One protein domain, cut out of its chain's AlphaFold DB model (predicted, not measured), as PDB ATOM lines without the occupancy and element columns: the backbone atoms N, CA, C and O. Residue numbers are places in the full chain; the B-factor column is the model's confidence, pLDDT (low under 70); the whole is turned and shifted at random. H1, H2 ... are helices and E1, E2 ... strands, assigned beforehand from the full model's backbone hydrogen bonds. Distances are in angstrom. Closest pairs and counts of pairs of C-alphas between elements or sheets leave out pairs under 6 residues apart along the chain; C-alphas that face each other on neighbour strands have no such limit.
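AT A GLANCE: This is residues 51 to 143 of the 143 residues of an uncharacterized protein of Caenorhabditis brenneri (UniProt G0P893). A small, strongly twisted sheet of four strands has H2 packed over its E1 end, with H1 side by side with H2 out beyond the E1 edge; at the other end the sheet turns into the E3 and E4 hairpin. Short H3 and the loops of residues 107 to 120 lie away from H1 and H2, and residues 53 to 59 of the opening stretch stick out. The printed part has 93 residues, with three named helices and four named strands in the order H1 E1 H2 E2 H3 E3 E4; the sheet's order is E1 E2 E3 E4, mixed. The class is mixed, helices and strands, with under half of the residues in named elements. The whole is compact, with a radius of gyration of the C-alphas of 13.9 A and spans of 35 by 29 by 26 A.

HOW THE PARTS SIT: Edge strand E1, residues 79 to 82, is parallel to E2, residues 102 to 106, at 18 degrees, with N 82 and O 104 at 2.8 A. E2 is parallel to E3, residues 130 to 134, at 35 degrees, with N 132 and O 105 at 2.7 A. E3 forms a hairpin with edge strand E4, residues 140 to 142, antiparallel at 148 degrees, with N 141 and O 133 at 2.8 A. The pairing is staggered: E3 pairs with E2 over residues 130 to 132 and with E4 over 132 to 134. H2, residues 88 to 95, is on the sheet at a height of 8.6 A, over E1 and along the strands, at 20 degrees to E1 on the local plane; their closest C-alphas, of Ile 82 and Gly 90, are 5.7 A apart. H1, residues 66 to 76, is not on the sheet but touches H2, the same way at a shallow tilt of 22 degrees; their closest C-alphas, of Leu 70 and Leu 93, are 5.3 A apart. H3, residues 121 to 124, is not on the sheet and is apart from H1 and H2. E1, H2, E2 and E2, H3, E3 are strand-helix-strand units, two parallel neighbour strands with a helix between, each with a right-handed crossover. Every O i to N i+4 pair is within hydrogen-bond range in H1 and H2; H3 is too short for such a pair.

IN THESE COORDINATES: E2 spans 13.7 A, E3 13.3 A, E1 10.4 A and E4 7.1 A. H1 begins at C-alpha 66 (9.992, 21.380, -45.525) and is 15.3 A long; H2 is 10.4 A and H3 5.2 A. E4 ends at C-alpha 142 (17.771, 10.321, -20.377).

THE WHOLE: The farthest C-alphas, of Thr 63 and Pro 136, are 39.0 A apart. The printed part has no cut, and the link from E2 to H3, 14 residues, is long. Mean pLDDT of the printed part is 77.5; residues 51 to 64, 111 to 114, 116 and 121 are under 70.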
ATOM      1  N   LEU A  51       5.959  23.247 -32.204       37.31
ATOM      2  CA  LEU A  51       6.887  24.276 -32.661       37.31
ATOM      3  C   LEU A  51       6.620  25.677 -32.070       37.31
ATOM      4  O   LEU A  51       7.247  26.650 -32.474       37.31
ATOM      5  N   ARG A  52       5.682  25.816 -31.123       39.12
ATOM      6  CA  ARG A  52       5.306  27.121 -30.561       39.12
ATOM      7  C   ARG A  52       6.025  27.501 -29.261       39.12
ATOM      8  O   ARG A  52       5.767  28.595 -28.772       39.12
ATOM      9  N   ILE A  53       6.889  26.653 -28.680       43.81
ATOM     10  CA  ILE A  53       7.348  26.878 -27.286       43.81
ATOM     11  C   ILE A  53       8.868  27.006 -27.052       43.81
ATOM     12  O   ILE A  53       9.228  27.610 -26.045       43.81
ATOM     13  N   LEU A  54       9.801  26.591 -27.920       39.41
ATOM     14  CA  LEU A  54      11.235  26.669 -27.550       39.41
ATOM     15  C   LEU A  54      12.141  27.490 -28.485       39.41
ATOM     16  O   LEU A  54      12.888  26.970 -29.300       39.41
ATOM     17  N   TYR A  55      12.110  28.807 -28.264       44.81
ATOM     18  CA  TYR A  55      13.272  29.588 -27.804       44.81
ATOM     19  C   TYR A  55      14.622  29.401 -28.542       44.81
ATOM     20  O   TYR A  55      15.579  28.872 -27.980       44.81
ATOM     21  N   LEU A  56      14.757  29.947 -29.755       38.88
ATOM     22  CA  LEU A  56      16.054  30.313 -30.352       38.88
ATOM     23  C   LEU A  56      15.954  31.713 -30.976       38.88
ATOM     24  O   LEU A  56      14.918  32.098 -31.511       38.88
ATOM     25  N   LYS A  57      17.040  32.491 -30.897       51.06
ATOM     26  CA  LYS A  57      17.135  33.922 -31.267       51.06
ATOM     27  C   LYS A  57      16.967  34.223 -32.771       51.06
ATOM     28  O   LYS A  57      17.180  35.356 -33.189       51.06
ATOM     29  N   THR A  58      16.561  33.240 -33.566       44.25
ATOM     30  CA  THR A  58      16.103  33.390 -34.950       44.25
ATOM     31  C   THR A  58      14.939  32.431 -35.168       44.25
ATOM     32  O   THR A  58      15.124  31.216 -35.199       44.25
ATOM     33  N   VAL A  59      13.741  33.004 -35.277       49.69
ATOM     34  CA  VAL A  59      12.488  32.314 -35.589       49.69
ATOM     35  C   VAL A  59      12.323  32.331 -37.102       49.69
ATOM     36  O   VAL A  59      12.149  33.397 -37.687       49.69
ATOM     37  N   LEU A  60      12.364  31.167 -37.735       49.34
ATOM     38  CA  LEU A  60      11.880  30.994 -39.097       49.34
ATOM     39  C   LEU A  60      10.803  29.913 -39.062       49.34
ATOM     40  O   LEU A  60      11.132  28.745 -38.955       49.34
ATOM     41  N   THR A  61       9.538  30.337 -39.100       46.59
ATOM     42  CA  THR A  61       8.339  29.564 -39.495       46.59
ATOM     43  C   THR A  61       7.186  30.561 -39.648       46.59
ATOM     44  O   THR A  61       7.151  31.489 -38.835       46.59
ATOM     45  N   PRO A  62       6.244  30.442 -40.614       48.41
ATOM     46  CA  PRO A  62       5.735  29.216 -41.247       48.41
ATOM     47  C   PRO A  62       5.604  29.256 -42.794       48.41
ATOM     48  O   PRO A  62       4.814  28.512 -43.363       48.41
ATOM     49  N   THR A  63       6.323  30.132 -43.504       50.81
ATOM     50  CA  THR A  63       6.204  30.263 -44.978       50.81
ATOM     51  C   THR A  63       7.225  29.442 -45.769       50.81
ATOM     52  O   THR A  63       7.298  29.578 -46.988       50.81
ATOM     53  N   LEU A  64       8.067  28.664 -45.093       62.22
ATOM     54  CA  LEU A  64       9.171  27.939 -45.713       62.22
ATOM     55  C   LEU A  64       8.765  26.483 -45.935       62.22
ATOM     56  O   LEU A  64       8.048  25.895 -45.129       62.22
ATOM     57  N   THR A  65       9.172  25.935 -47.074       77.88
ATOM     58  CA  THR A  65       8.879  24.554 -47.447       77.88
ATOM     59  C   THR A  65       9.707  23.594 -46.578       77.88
ATOM     60  O   THR A  65      10.765  23.993 -46.076       77.88
ATOM     61  N   PRO A  66       9.273  22.337 -46.372       75.44
ATOM     62  CA  PRO A  66       9.992  21.380 -45.525       75.44
ATOM     63  C   PRO A  66      11.470  21.210 -45.899       75.44
ATOM     64  O   PRO A  66      12.308  20.995 -45.029       75.44
ATOM     65  N   GLU A  67      11.829  21.361 -47.173       79.50
ATOM     66  CA  GLU A  67      13.212  21.278 -47.650       79.50
ATOM     67  C   GLU A  67      14.101  22.347 -47.007       79.50
ATOM     68  O   GLU A  67      15.272  22.094 -46.712       79.50
ATOM     69  N   ILE A  68      13.546  23.536 -46.764       80.62
ATOM     70  CA  ILE A  68      14.261  24.646 -46.137       80.62
ATOM     71  C   ILE A  68      14.477  24.357 -44.654       80.62
ATOM     72  O   ILE A  68      15.573  24.606 -44.155       80.62
ATOM     73  N   ASP A  69      13.500  23.766 -43.966       80.56
ATOM     74  CA  ASP A  69      13.653  23.357 -42.566       80.56
ATOM     75  C   ASP A  69      14.726  22.267 -42.417       80.56
ATOM     76  O   ASP A  69      15.583  22.344 -41.528       80.56
ATOM     77  N   LEU A  70      14.762  21.290 -43.336       82.69
ATOM     78  CA  LEU A  70      15.826  20.282 -43.371       82.69
ATOM     79  C   LEU A  70      17.193  20.931 -43.646       82.69
ATOM     80  O   LEU A  70      18.156  20.655 -42.926       82.69
ATOM     81  N   ALA A  71      17.296  21.830 -44.628       82.62
ATOM     82  CA  ALA A  71      18.543  22.538 -44.927       82.62
ATOM     83  C   ALA A  71      19.013  23.414 -43.753       82.62
ATOM     84  O   ALA A  71      20.204  23.453 -43.434       82.62
ATOM     85  N   PHE A  72      18.082  24.076 -43.068       82.50
ATOM     86  CA  PHE A  72      18.362  24.890 -41.894       82.50
ATOM     87  C   PHE A  72      18.893  24.034 -40.742       82.50
ATOM     88  O   PHE A  72      19.924  24.365 -40.151       82.50
ATOM     89  N   SER A  73      18.251  22.894 -40.463       81.81
ATOM     90  CA  SER A  73      18.684  21.979 -39.400       81.81
ATOM     91  C   SER A  73      20.131  21.514 -39.589       81.81
ATOM     92  O   SER A  73      20.924  21.507 -38.644       81.81
ATOM     93  N   ARG A  74      20.519  21.239 -40.838       85.69
ATOM     94  CA  ARG A  74      21.873  20.833 -41.219       85.69
ATOM     95  C   ARG A  74      22.925  21.904 -40.947       85.69
ATOM     96  O   ARG A  74      24.060  21.575 -40.606       85.69
ATOM     97  N   LEU A  75      22.569  23.172 -41.136       84.69
ATOM     98  CA  LEU A  75      23.499  24.296 -41.032       84.69
ATOM     99  C   LEU A  75      23.593  24.855 -39.613       84.69
ATOM    100  O   LEU A  75      24.674  25.264 -39.191       84.69
ATOM    101  N   PHE A  76      22.488  24.860 -38.865       83.06
ATOM    102  CA  PHE A  76      22.388  25.647 -37.637       83.06
ATOM    103  C   PHE A  76      22.146  24.820 -36.375       83.06
ATOM    104  O   PHE A  76      22.650  25.203 -35.320       83.06
ATOM    105  N   CYS A  77      21.478  23.669 -36.448       82.00
ATOM    106  CA  CYS A  77      21.088  22.935 -35.244       82.00
ATOM    107  C   CYS A  77      22.230  22.070 -34.686       82.00
ATOM    108  O   CYS A  77      22.666  21.105 -35.309       82.00
ATOM    109  N   ASP A  78      22.681  22.397 -33.473       88.19
ATOM    110  CA  ASP A  78      23.605  21.571 -32.676       88.19
ATOM    111  C   ASP A  78      22.868  20.574 -31.765       88.19
ATOM    112  O   ASP A  78      23.457  19.623 -31.249       88.19
ATOM    113  N   VAL A  79      21.570  20.791 -31.547       89.31
ATOM    114  CA  VAL A  79      20.701  19.922 -30.753       89.31
ATOM    115  C   VAL A  79      19.341  19.833 -31.435       89.31
ATOM    116  O   VAL A  79      18.791  20.860 -31.831       89.31
ATOM    117  N   THR A  80      18.790  18.625 -31.546       90.38
ATOM    118  CA  THR A  80      17.431  18.387 -32.050       90.38
ATOM    119  C   THR A  80      16.600  17.613 -31.030       90.38
ATOM    120  O   THR A  80      17.123  16.798 -30.265       90.38
ATOM    121  N   LEU A  81      15.295  17.894 -30.992       89.75
ATOM    122  CA  LEU A  81      14.337  17.237 -30.106       89.75
ATOM    123  C   LEU A  81      13.134  16.753 -30.919       89.75
ATOM    124  O   LEU A  81      12.437  17.554 -31.535       89.75
ATOM    125  N   ILE A  82      12.874  15.449 -30.868       88.06
ATOM    126  CA  ILE A  82      11.716  14.805 -31.485       88.06
ATOM    127  C   ILE A  82      10.672  14.550 -30.400       88.06
ATOM    128  O   ILE A  82      10.847  13.704 -29.520       88.06
ATOM    129  N   THR A  83       9.578  15.301 -30.455       84.38
ATOM    130  CA  THR A  83       8.468  15.198 -29.496       84.38
ATOM    131  C   THR A  83       7.384  14.219 -29.937       84.38
ATOM    132  O   THR A  83       6.755  13.605 -29.081       84.38
ATOM    133  N   ALA A  84       7.205  14.042 -31.248       84.25
ATOM    134  CA  ALA A  84       6.333  13.037 -31.846       84.25
ATOM    135  C   ALA A  84       7.202  11.909 -32.426       84.25
ATOM    136  O   ALA A  84       7.776  12.088 -33.504       84.25
ATOM    137  N   PRO A  85       7.364  10.779 -31.719       79.62
ATOM    138  CA  PRO A  85       8.341   9.767 -32.100       79.62
ATOM    139  C   PRO A  85       8.038   9.090 -33.445       79.62
ATOM    140  O   PRO A  85       8.958   8.801 -34.205       79.62
ATOM    141  N   SER A  86       6.770   8.940 -33.822       82.44
ATOM    142  CA  SER A  86       6.379   8.427 -35.145       82.44
ATOM    143  C   SER A  86       6.636   9.387 -36.313       82.44
ATOM    144  O   SER A  86       6.416   9.030 -37.471       82.44
ATOM    145  N   SER A  87       7.088  10.617 -36.053       83.88
ATOM    146  CA  SER A  87       7.270  11.618 -37.100       83.88
ATOM    147  C   SER A  87       8.441  11.289 -38.017       83.88
ATOM    148  O   SER A  87       9.607  11.448 -37.648       83.88
ATOM    149  N   THR A  88       8.127  10.938 -39.263       84.25
ATOM    150  CA  THR A  88       9.130  10.775 -40.323       84.25
ATOM    151  C   THR A  88       9.865  12.086 -40.604       84.25
ATOM    152  O   THR A  88      11.083  12.086 -40.769       84.25
ATOM    153  N   PHE A  89       9.163  13.221 -40.574       86.75
ATOM    154  CA  PHE A  89       9.778  14.538 -40.728       86.75
ATOM    155  C   PHE A  89      10.758  14.849 -39.591       86.75
ATOM    156  O   PHE A  89      11.903  15.210 -39.853       86.75
ATOM    157  N   GLY A  90      10.351  14.659 -38.330       86.81
ATOM    158  CA  GLY A  90      11.219  14.890 -37.169       86.81
ATOM    159  C   GLY A  90      12.449  13.977 -37.155       86.81
ATOM    160  O   GLY A  90      13.541  14.407 -36.765       86.81
ATOM    161  N   TRP A  91      12.284  12.743 -37.640       89.69
ATOM    162  CA  TRP A  91      13.375  11.800 -37.846       89.69
ATOM    163  C   TRP A  91      14.379  12.326 -38.879       89.69
ATOM    164  O   TRP A  91      15.557  12.481 -38.559       89.69
ATOM    165  N   TRP A  92      13.927  12.693 -40.084       90.44
ATOM    166  CA  TRP A  92      14.810  13.216 -41.138       90.44
ATOM    167  C   TRP A  92      15.471  14.541 -40.762       90.44
ATOM    168  O   TRP A  92      16.658  14.728 -41.031       90.44
ATOM    169  N   LEU A  93      14.738  15.425 -40.084       90.38
ATOM    170  CA  LEU A  93      15.255  16.686 -39.558       90.38
ATOM    171  C   LEU A  93      16.439  16.451 -38.611       90.38
ATOM    172  O   LEU A  93      17.462  17.123 -38.696       90.38
ATOM    173  N   SER A  94      16.324  15.466 -37.720       89.88
ATOM    174  CA  SER A  94      17.395  15.132 -36.779       89.88
ATOM    175  C   SER A  94      18.547  14.378 -37.437       89.88
ATOM    176  O   SER A  94      19.705  14.610 -37.105       89.88
ATOM    177  N   TYR A  95      18.247  13.511 -38.403       89.69
ATOM    178  CA  TYR A  95      19.247  12.743 -39.141       89.69
ATOM    179  C   TYR A  95      20.128  13.614 -40.039       89.69
ATOM    180  O   TYR A  95      21.330  13.373 -40.150       89.69
ATOM    181  N   LEU A  96      19.553  14.644 -40.662       90.00
ATOM    182  CA  LEU A  96      20.286  15.564 -41.531       90.00
ATOM    183  C   LEU A  96      20.901  16.759 -40.804       90.00
ATOM    184  O   LEU A  96      21.596  17.545 -41.459       90.00
ATOM    185  N   ALA A  97      20.690  16.882 -39.491       88.81
ATOM    186  CA  ALA A  97      21.331  17.889 -38.658       88.81
ATOM    187  C   ALA A  97      22.870  17.806 -38.739       88.81
ATOM    188  O   ALA A  97      23.462  16.949 -39.408       88.81
ATOM    189  N   LYS A  98      23.564  18.726 -38.059       87.44
ATOM    190  CA  LYS A  98      25.034  18.718 -38.029       87.44
ATOM    191  C   LYS A  98      25.560  17.349 -37.585       87.44
ATOM    192  O   LYS A  98      25.001  16.705 -36.705       87.44
ATOM    193  N   ARG A  99      26.714  16.939 -38.119       86.38
ATOM    194  CA  ARG A  99      27.326  15.624 -37.832       86.38
ATOM    195  C   ARG A  99      27.551  15.348 -36.335       86.38
ATOM    196  O   ARG A  99      27.515  14.196 -35.924       86.38
ATOM    197  N   ASN A 100      27.779  16.398 -35.546       87.94
ATOM    198  CA  ASN A 100      27.996  16.318 -34.098       87.94
ATOM    199  C   ASN A 100      26.771  16.784 -33.292       87.94
ATOM    200  O   ASN A 100      26.894  17.051 -32.094       87.94
ATOM    201  N   ALA A 101      25.617  16.944 -33.945       89.19
ATOM    202  CA  ALA A 101      24.400  17.349 -33.271       89.19
ATOM    203  C   ALA A 101      23.944  16.260 -32.297       89.19
ATOM    204  O   ALA A 101      24.055  15.064 -32.570       89.19
ATOM    205  N   LYS A 102      23.420  16.684 -31.148       92.44
ATOM    206  CA  LYS A 102      22.810  15.774 -30.177       92.44
ATOM    207  C   LYS A 102      21.322  15.674 -30.457       92.44
ATOM    208  O   LYS A 102      20.621  16.680 -30.380       92.44
ATOM    209  N   THR A 103      20.841  14.469 -30.714       92.25
ATOM    210  CA  THR A 103      19.416  14.225 -30.927       92.25
ATOM    211  C   THR A 103      18.800  13.569 -29.708       92.25
ATOM    212  O   THR A 103      19.312  12.572 -29.194       92.25
ATOM    213  N   TYR A 104      17.680  14.133 -29.274       91.31
ATOM    214  CA  TYR A 104      16.834  13.591 -28.227       91.31
ATOM    215  C   TYR A 104      15.468  13.226 -28.797       91.31
ATOM    216  O   TYR A 104      14.921  13.976 -29.603       91.31
ATOM    217  N   TYR A 105      14.888  12.113 -28.360       89.25
ATOM    218  CA  TYR A 105      13.549  11.706 -28.791       89.25
ATOM    219  C   TYR A 105      12.715  11.195 -27.618       89.25
ATOM    220  O   TYR A 105      13.253  10.604 -26.685       89.25
ATOM    221  N   ARG A 106      11.404  11.452 -27.645       85.94
ATOM    222  CA  ARG A 106      10.446  10.929 -26.657       85.94
ATOM    223  C   ARG A 106      10.229   9.429 -26.855       85.94
ATOM    224  O   ARG A 106      10.186   8.964 -27.990       85.94
ATOM    225  N   ASP A 107      10.060   8.685 -25.767       83.19
ATOM    226  CA  ASP A 107       9.702   7.269 -25.854       83.19
ATOM    227  C   ASP A 107       8.312   7.089 -26.497       83.19
ATOM    228  O   ASP A 107       7.323   7.678 -26.052       83.19
ATOM    229  N   ILE A 108       8.243   6.266 -27.546       76.62
ATOM    230  CA  ILE A 108       7.004   5.961 -28.272       76.62
ATOM    231  C   ILE A 108       5.988   5.208 -27.412       76.62
ATOM    232  O   ILE A 108       4.778   5.365 -27.585       76.62
ATOM    233  N   VAL A 109       6.473   4.432 -26.441       75.31
ATOM    234  CA  VAL A 109       5.619   3.719 -25.489       75.31
ATOM    235  C   VAL A 109       4.856   4.718 -24.614       75.31
ATOM    236  O   VAL A 109       3.676   4.524 -24.327       75.31
ATOM    237  N   GLU A 110       5.498   5.828 -24.234       73.19
ATOM    238  CA  GLU A 110       4.855   6.888 -23.452       73.19
ATOM    239  C   GLU A 110       3.877   7.716 -24.279       73.19
ATOM    240  O   GLU A 110       2.843   8.135 -23.759       73.19
ATOM    241  N   SER A 111       4.187   7.968 -25.554       66.62
ATOM    242  CA  SER A 111       3.333   8.785 -26.419       66.62
ATOM    243  C   SER A 111       2.069   8.062 -26.894       66.62
ATOM    244  O   SER A 111       1.261   8.687 -27.574       66.62
ATOM    245  N   LYS A 112       1.885   6.777 -26.535       68.44
ATOM    246  CA  LYS A 112       0.724   5.938 -26.898       68.44
ATOM    247  C   LYS A 112       0.382   6.031 -28.384       68.44
ATOM    248  O   LYS A 112      -0.781   6.171 -28.763       68.44
ATOM    249  N   ASP A 113       1.415   6.009 -29.214       66.56
ATOM    250  CA  ASP A 113       1.239   6.210 -30.642       66.56
ATOM    251  C   ASP A 113       0.541   5.000 -31.280       66.56
ATOM    252  O   ASP A 113       0.817   3.855 -30.916       66.56
ATOM    253  N   GLY A 114      -0.351   5.238 -32.244       67.44
ATOM    254  CA  GLY A 114      -1.130   4.175 -32.896       67.44
ATOM    255  C   GLY A 114      -0.262   3.189 -33.682       67.44
ATOM    256  O   GLY A 114      -0.642   2.041 -33.884       67.44
ATOM    257  N   VAL A 115       0.938   3.631 -34.055       71.19
ATOM    258  CA  VAL A 115       1.943   2.869 -34.805       71.19
ATOM    259  C   VAL A 115       2.955   2.146 -33.906       71.19
ATOM    260  O   VAL A 115       3.912   1.554 -34.402       71.19
ATOM    261  N   LEU A 116       2.762   2.160 -32.580       68.94
ATOM    262  CA  LEU A 116       3.655   1.505 -31.615       68.94
ATOM    263  C   LEU A 116       3.875   0.017 -31.928       68.94
ATOM    264  O   LEU A 116       4.978  -0.491 -31.764       68.94
ATOM    265  N   HIS A 117       2.834  -0.680 -32.383       71.75
ATOM    266  CA  HIS A 117       2.897  -2.112 -32.694       71.75
ATOM    267  C   HIS A 117       3.454  -2.417 -34.091       71.75
ATOM    268  O   HIS A 117       3.744  -3.572 -34.393       71.75
ATOM    269  N   GLU A 118       3.612  -1.396 -34.931       76.25
ATOM    270  CA  GLU A 118       4.129  -1.521 -36.297       76.25
ATOM    271  C   GLU A 118       5.636  -1.242 -36.370       76.25
ATOM    272  O   GLU A 118       6.280  -1.549 -37.373       76.25
ATOM    273  N   MET A 119       6.218  -0.682 -35.305       70.31
ATOM    274  CA  MET A 119       7.621  -0.287 -35.253       70.31
ATOM    275  C   MET A 119       8.398  -1.063 -34.196       70.31
ATOM    276  O   MET A 119       7.979  -1.197 -33.049       70.31
ATOM    277  N   ARG A 120       9.598  -1.512 -34.571       73.06
ATOM    278  CA  ARG A 120      10.595  -2.012 -33.623       73.06
ATOM    279  C   ARG A 120      11.434  -0.842 -33.133       73.06
ATOM    280  O   ARG A 120      12.128  -0.202 -33.920       73.06
ATOM    281  N   GLN A 121      11.348  -0.541 -31.841       69.69
ATOM    282  CA  GLN A 121      11.961   0.651 -31.252       69.69
ATOM    283  C   GLN A 121      13.490   0.642 -31.385       69.69
ATOM    284  O   GLN A 121      14.098   1.685 -31.617       69.69
ATOM    285  N   GLU A 122      14.091  -0.540 -31.280       72.75
ATOM    286  CA  GLU A 122      15.521  -0.793 -31.435       72.75
ATOM    287  C   GLU A 122      16.046  -0.557 -32.859       72.75
ATOM    288  O   GLU A 122      17.212  -0.203 -33.020       72.75
ATOM    289  N   ASP A 123      15.190  -0.703 -33.873       77.12
ATOM    290  CA  ASP A 123      15.567  -0.555 -35.283       77.12
ATOM    291  C   ASP A 123      15.245   0.853 -35.815       77.12
ATOM    292  O   ASP A 123      15.777   1.278 -36.841       77.12
ATOM    293  N   PHE A 124      14.362   1.588 -35.132       81.62
ATOM    294  CA  PHE A 124      13.813   2.843 -35.640       81.62
ATOM    295  C   PHE A 124      14.746   4.045 -35.446       81.62
ATOM    296  O   PHE A 124      14.795   4.923 -36.307       81.62
ATOM    297  N   TYR A 125      15.506   4.108 -34.349       86.44
ATOM    298  CA  TYR A 125      16.413   5.227 -34.067       86.44
ATOM    299  C   TYR A 125      17.883   4.800 -34.021       86.44
ATOM    300  O   TYR A 125      18.198   3.749 -33.463       86.44
ATOM    301  N   PRO A 126      18.814   5.635 -34.522       88.69
ATOM    302  CA  PRO A 126      20.241   5.387 -34.365       88.69
ATOM    303  C   PRO A 126      20.653   5.260 -32.887       88.69
ATOM    304  O   PRO A 126      20.205   6.056 -32.059       88.69
ATOM    305  N   PRO A 127      21.589   4.357 -32.542       87.69
ATOM    306  CA  PRO A 127      22.038   4.164 -31.160       87.69
ATOM    307  C   PRO A 127      22.816   5.364 -30.597       87.69
ATOM    308  O   PRO A 127      23.008   5.469 -29.390       87.69
ATOM    309  N   SER A 128      23.281   6.277 -31.454       89.62
ATOM    310  CA  SER A 128      23.914   7.532 -31.037       89.62
ATOM    311  C   SER A 128      22.918   8.561 -30.496       89.62
ATOM    312  O   SER A 128      23.336   9.566 -29.919       89.62
ATOM    313  N   TRP A 129      21.616   8.353 -30.703       91.81
ATOM    314  CA  TRP A 129      20.570   9.262 -30.252       91.81
ATOM    315  C   TRP A 129      20.108   8.909 -28.847       91.81
ATOM    316  O   TRP A 129      20.054   7.746 -28.455       91.81
ATOM    317  N   THR A 130      19.742   9.928 -28.077       92.88
ATOM    318  CA  THR A 130      19.389   9.757 -26.670       92.88
ATOM    319  C   THR A 130      17.880   9.706 -26.488       92.88
ATOM    320  O   THR A 130      17.168  10.674 -26.759       92.88
ATOM    321  N   LYS A 131      17.394   8.588 -25.951       91.19
ATOM    322  CA  LYS A 131      15.990   8.441 -25.580       91.19
ATOM    323  C   LYS A 131      15.665   9.259 -24.332       91.19
ATOM    324  O   LYS A 131      16.435   9.267 -23.370       91.19
ATOM    325  N   LEU A 132      14.509   9.911 -24.342       89.81
ATOM    326  CA  LEU A 132      13.924  10.610 -23.208       89.81
ATOM    327  C   LEU A 132      12.694   9.865 -22.706       89.81
ATOM    328  O   LEU A 132      11.798   9.547 -23.488       89.81
ATOM    329  N   TRP A 133      12.633   9.676 -21.396       86.50
ATOM    330  CA  TRP A 133      11.487   9.103 -20.699       86.50
ATOM    331  C   TRP A 133      11.071  10.021 -19.548       86.50
ATOM    332  O   TRP A 133      11.884  10.793 -19.029       86.50
ATOM    333  N   THR A 134       9.799   9.986 -19.186       83.94
ATOM    334  CA  THR A 134       9.239  10.734 -18.066       83.94
ATOM    335  C   THR A 134       9.083   9.796 -16.886       83.94
ATOM    336  O   THR A 134       8.420   8.763 -16.975       83.94
ATOM    337  N   ASP A 135       9.698  10.149 -15.762       83.44
ATOM    338  CA  ASP A 135       9.535   9.377 -14.541       83.44
ATOM    339  C   ASP A 135       8.118   9.531 -13.954       83.44
ATOM    340  O   ASP A 135       7.397  10.473 -14.295       83.44
ATOM    341  N   PRO A 136       7.686   8.637 -13.046       82.00
ATOM    342  CA  PRO A 136       6.367   8.750 -12.419       82.00
ATOM    343  C   PRO A 136       6.147  10.062 -11.648       82.00
ATOM    344  O   PRO A 136       5.011  10.391 -11.322       82.00
ATOM    345  N   SER A 137       7.217  10.811 -11.349       86.56
ATOM    346  CA  SER A 137       7.147  12.130 -10.712       86.56
ATOM    347  C   SER A 137       6.932  13.278 -11.710       86.56
ATOM    348  O   SER A 137       6.750  14.419 -11.293       86.56
ATOM    349  N   GLY A 138       6.941  12.990 -13.016       80.38
ATOM    350  CA  GLY A 138       6.801  13.969 -14.093       80.38
ATOM    351  C   GLY A 138       8.119  14.600 -14.554       80.38
ATOM    352  O   GLY A 138       8.103  15.507 -15.384       80.38
ATOM    353  N   SER A 139       9.268  14.142 -14.049       84.94
ATOM    354  CA  SER A 139      10.583  14.651 -14.449       84.94
ATOM    355  C   SER A 139      11.114  13.912 -15.677       84.94
ATOM    356  O   SER A 139      11.050  12.687 -15.766       84.94
ATOM    357  N   ILE A 140      11.712  14.653 -16.613       83.69
ATOM    358  CA  ILE A 140      12.302  14.083 -17.832       83.69
ATOM    359  C   ILE A 140      13.712  13.558 -17.536       83.69
ATOM    360  O   ILE A 140      14.564  14.270 -16.996       83.69
ATOM    361  N   ARG A 141      13.974  12.314 -17.936       86.12
ATOM    362  CA  ARG A 141      15.245  11.600 -17.775       86.12
ATOM    363  C   ARG A 141      15.770  11.125 -19.133       86.12
ATOM    364  O   ARG A 141      15.021  11.017 -20.099       86.12
ATOM    365  N   LYS A 142      17.077  10.869 -19.201       87.56
ATOM    366  CA  LYS A 142      17.771  10.321 -20.377       87.56
ATOM    367  C   LYS A 142      18.063   8.841 -20.135       87.56
ATOM    368  O   LYS A 142      18.359   8.483 -18.994       87.56
ATOM    369  N   SER A 143      17.953   8.019 -21.176       80.88
ATOM    370  CA  SER A 143      18.394   6.616 -21.163       80.88
ATOM    371  C   SER A 143      19.834   6.460 -21.629       80.88
ATOM    372  O   SER A 143      20.326   7.365 -22.343       80.88
TER     373      SER A 143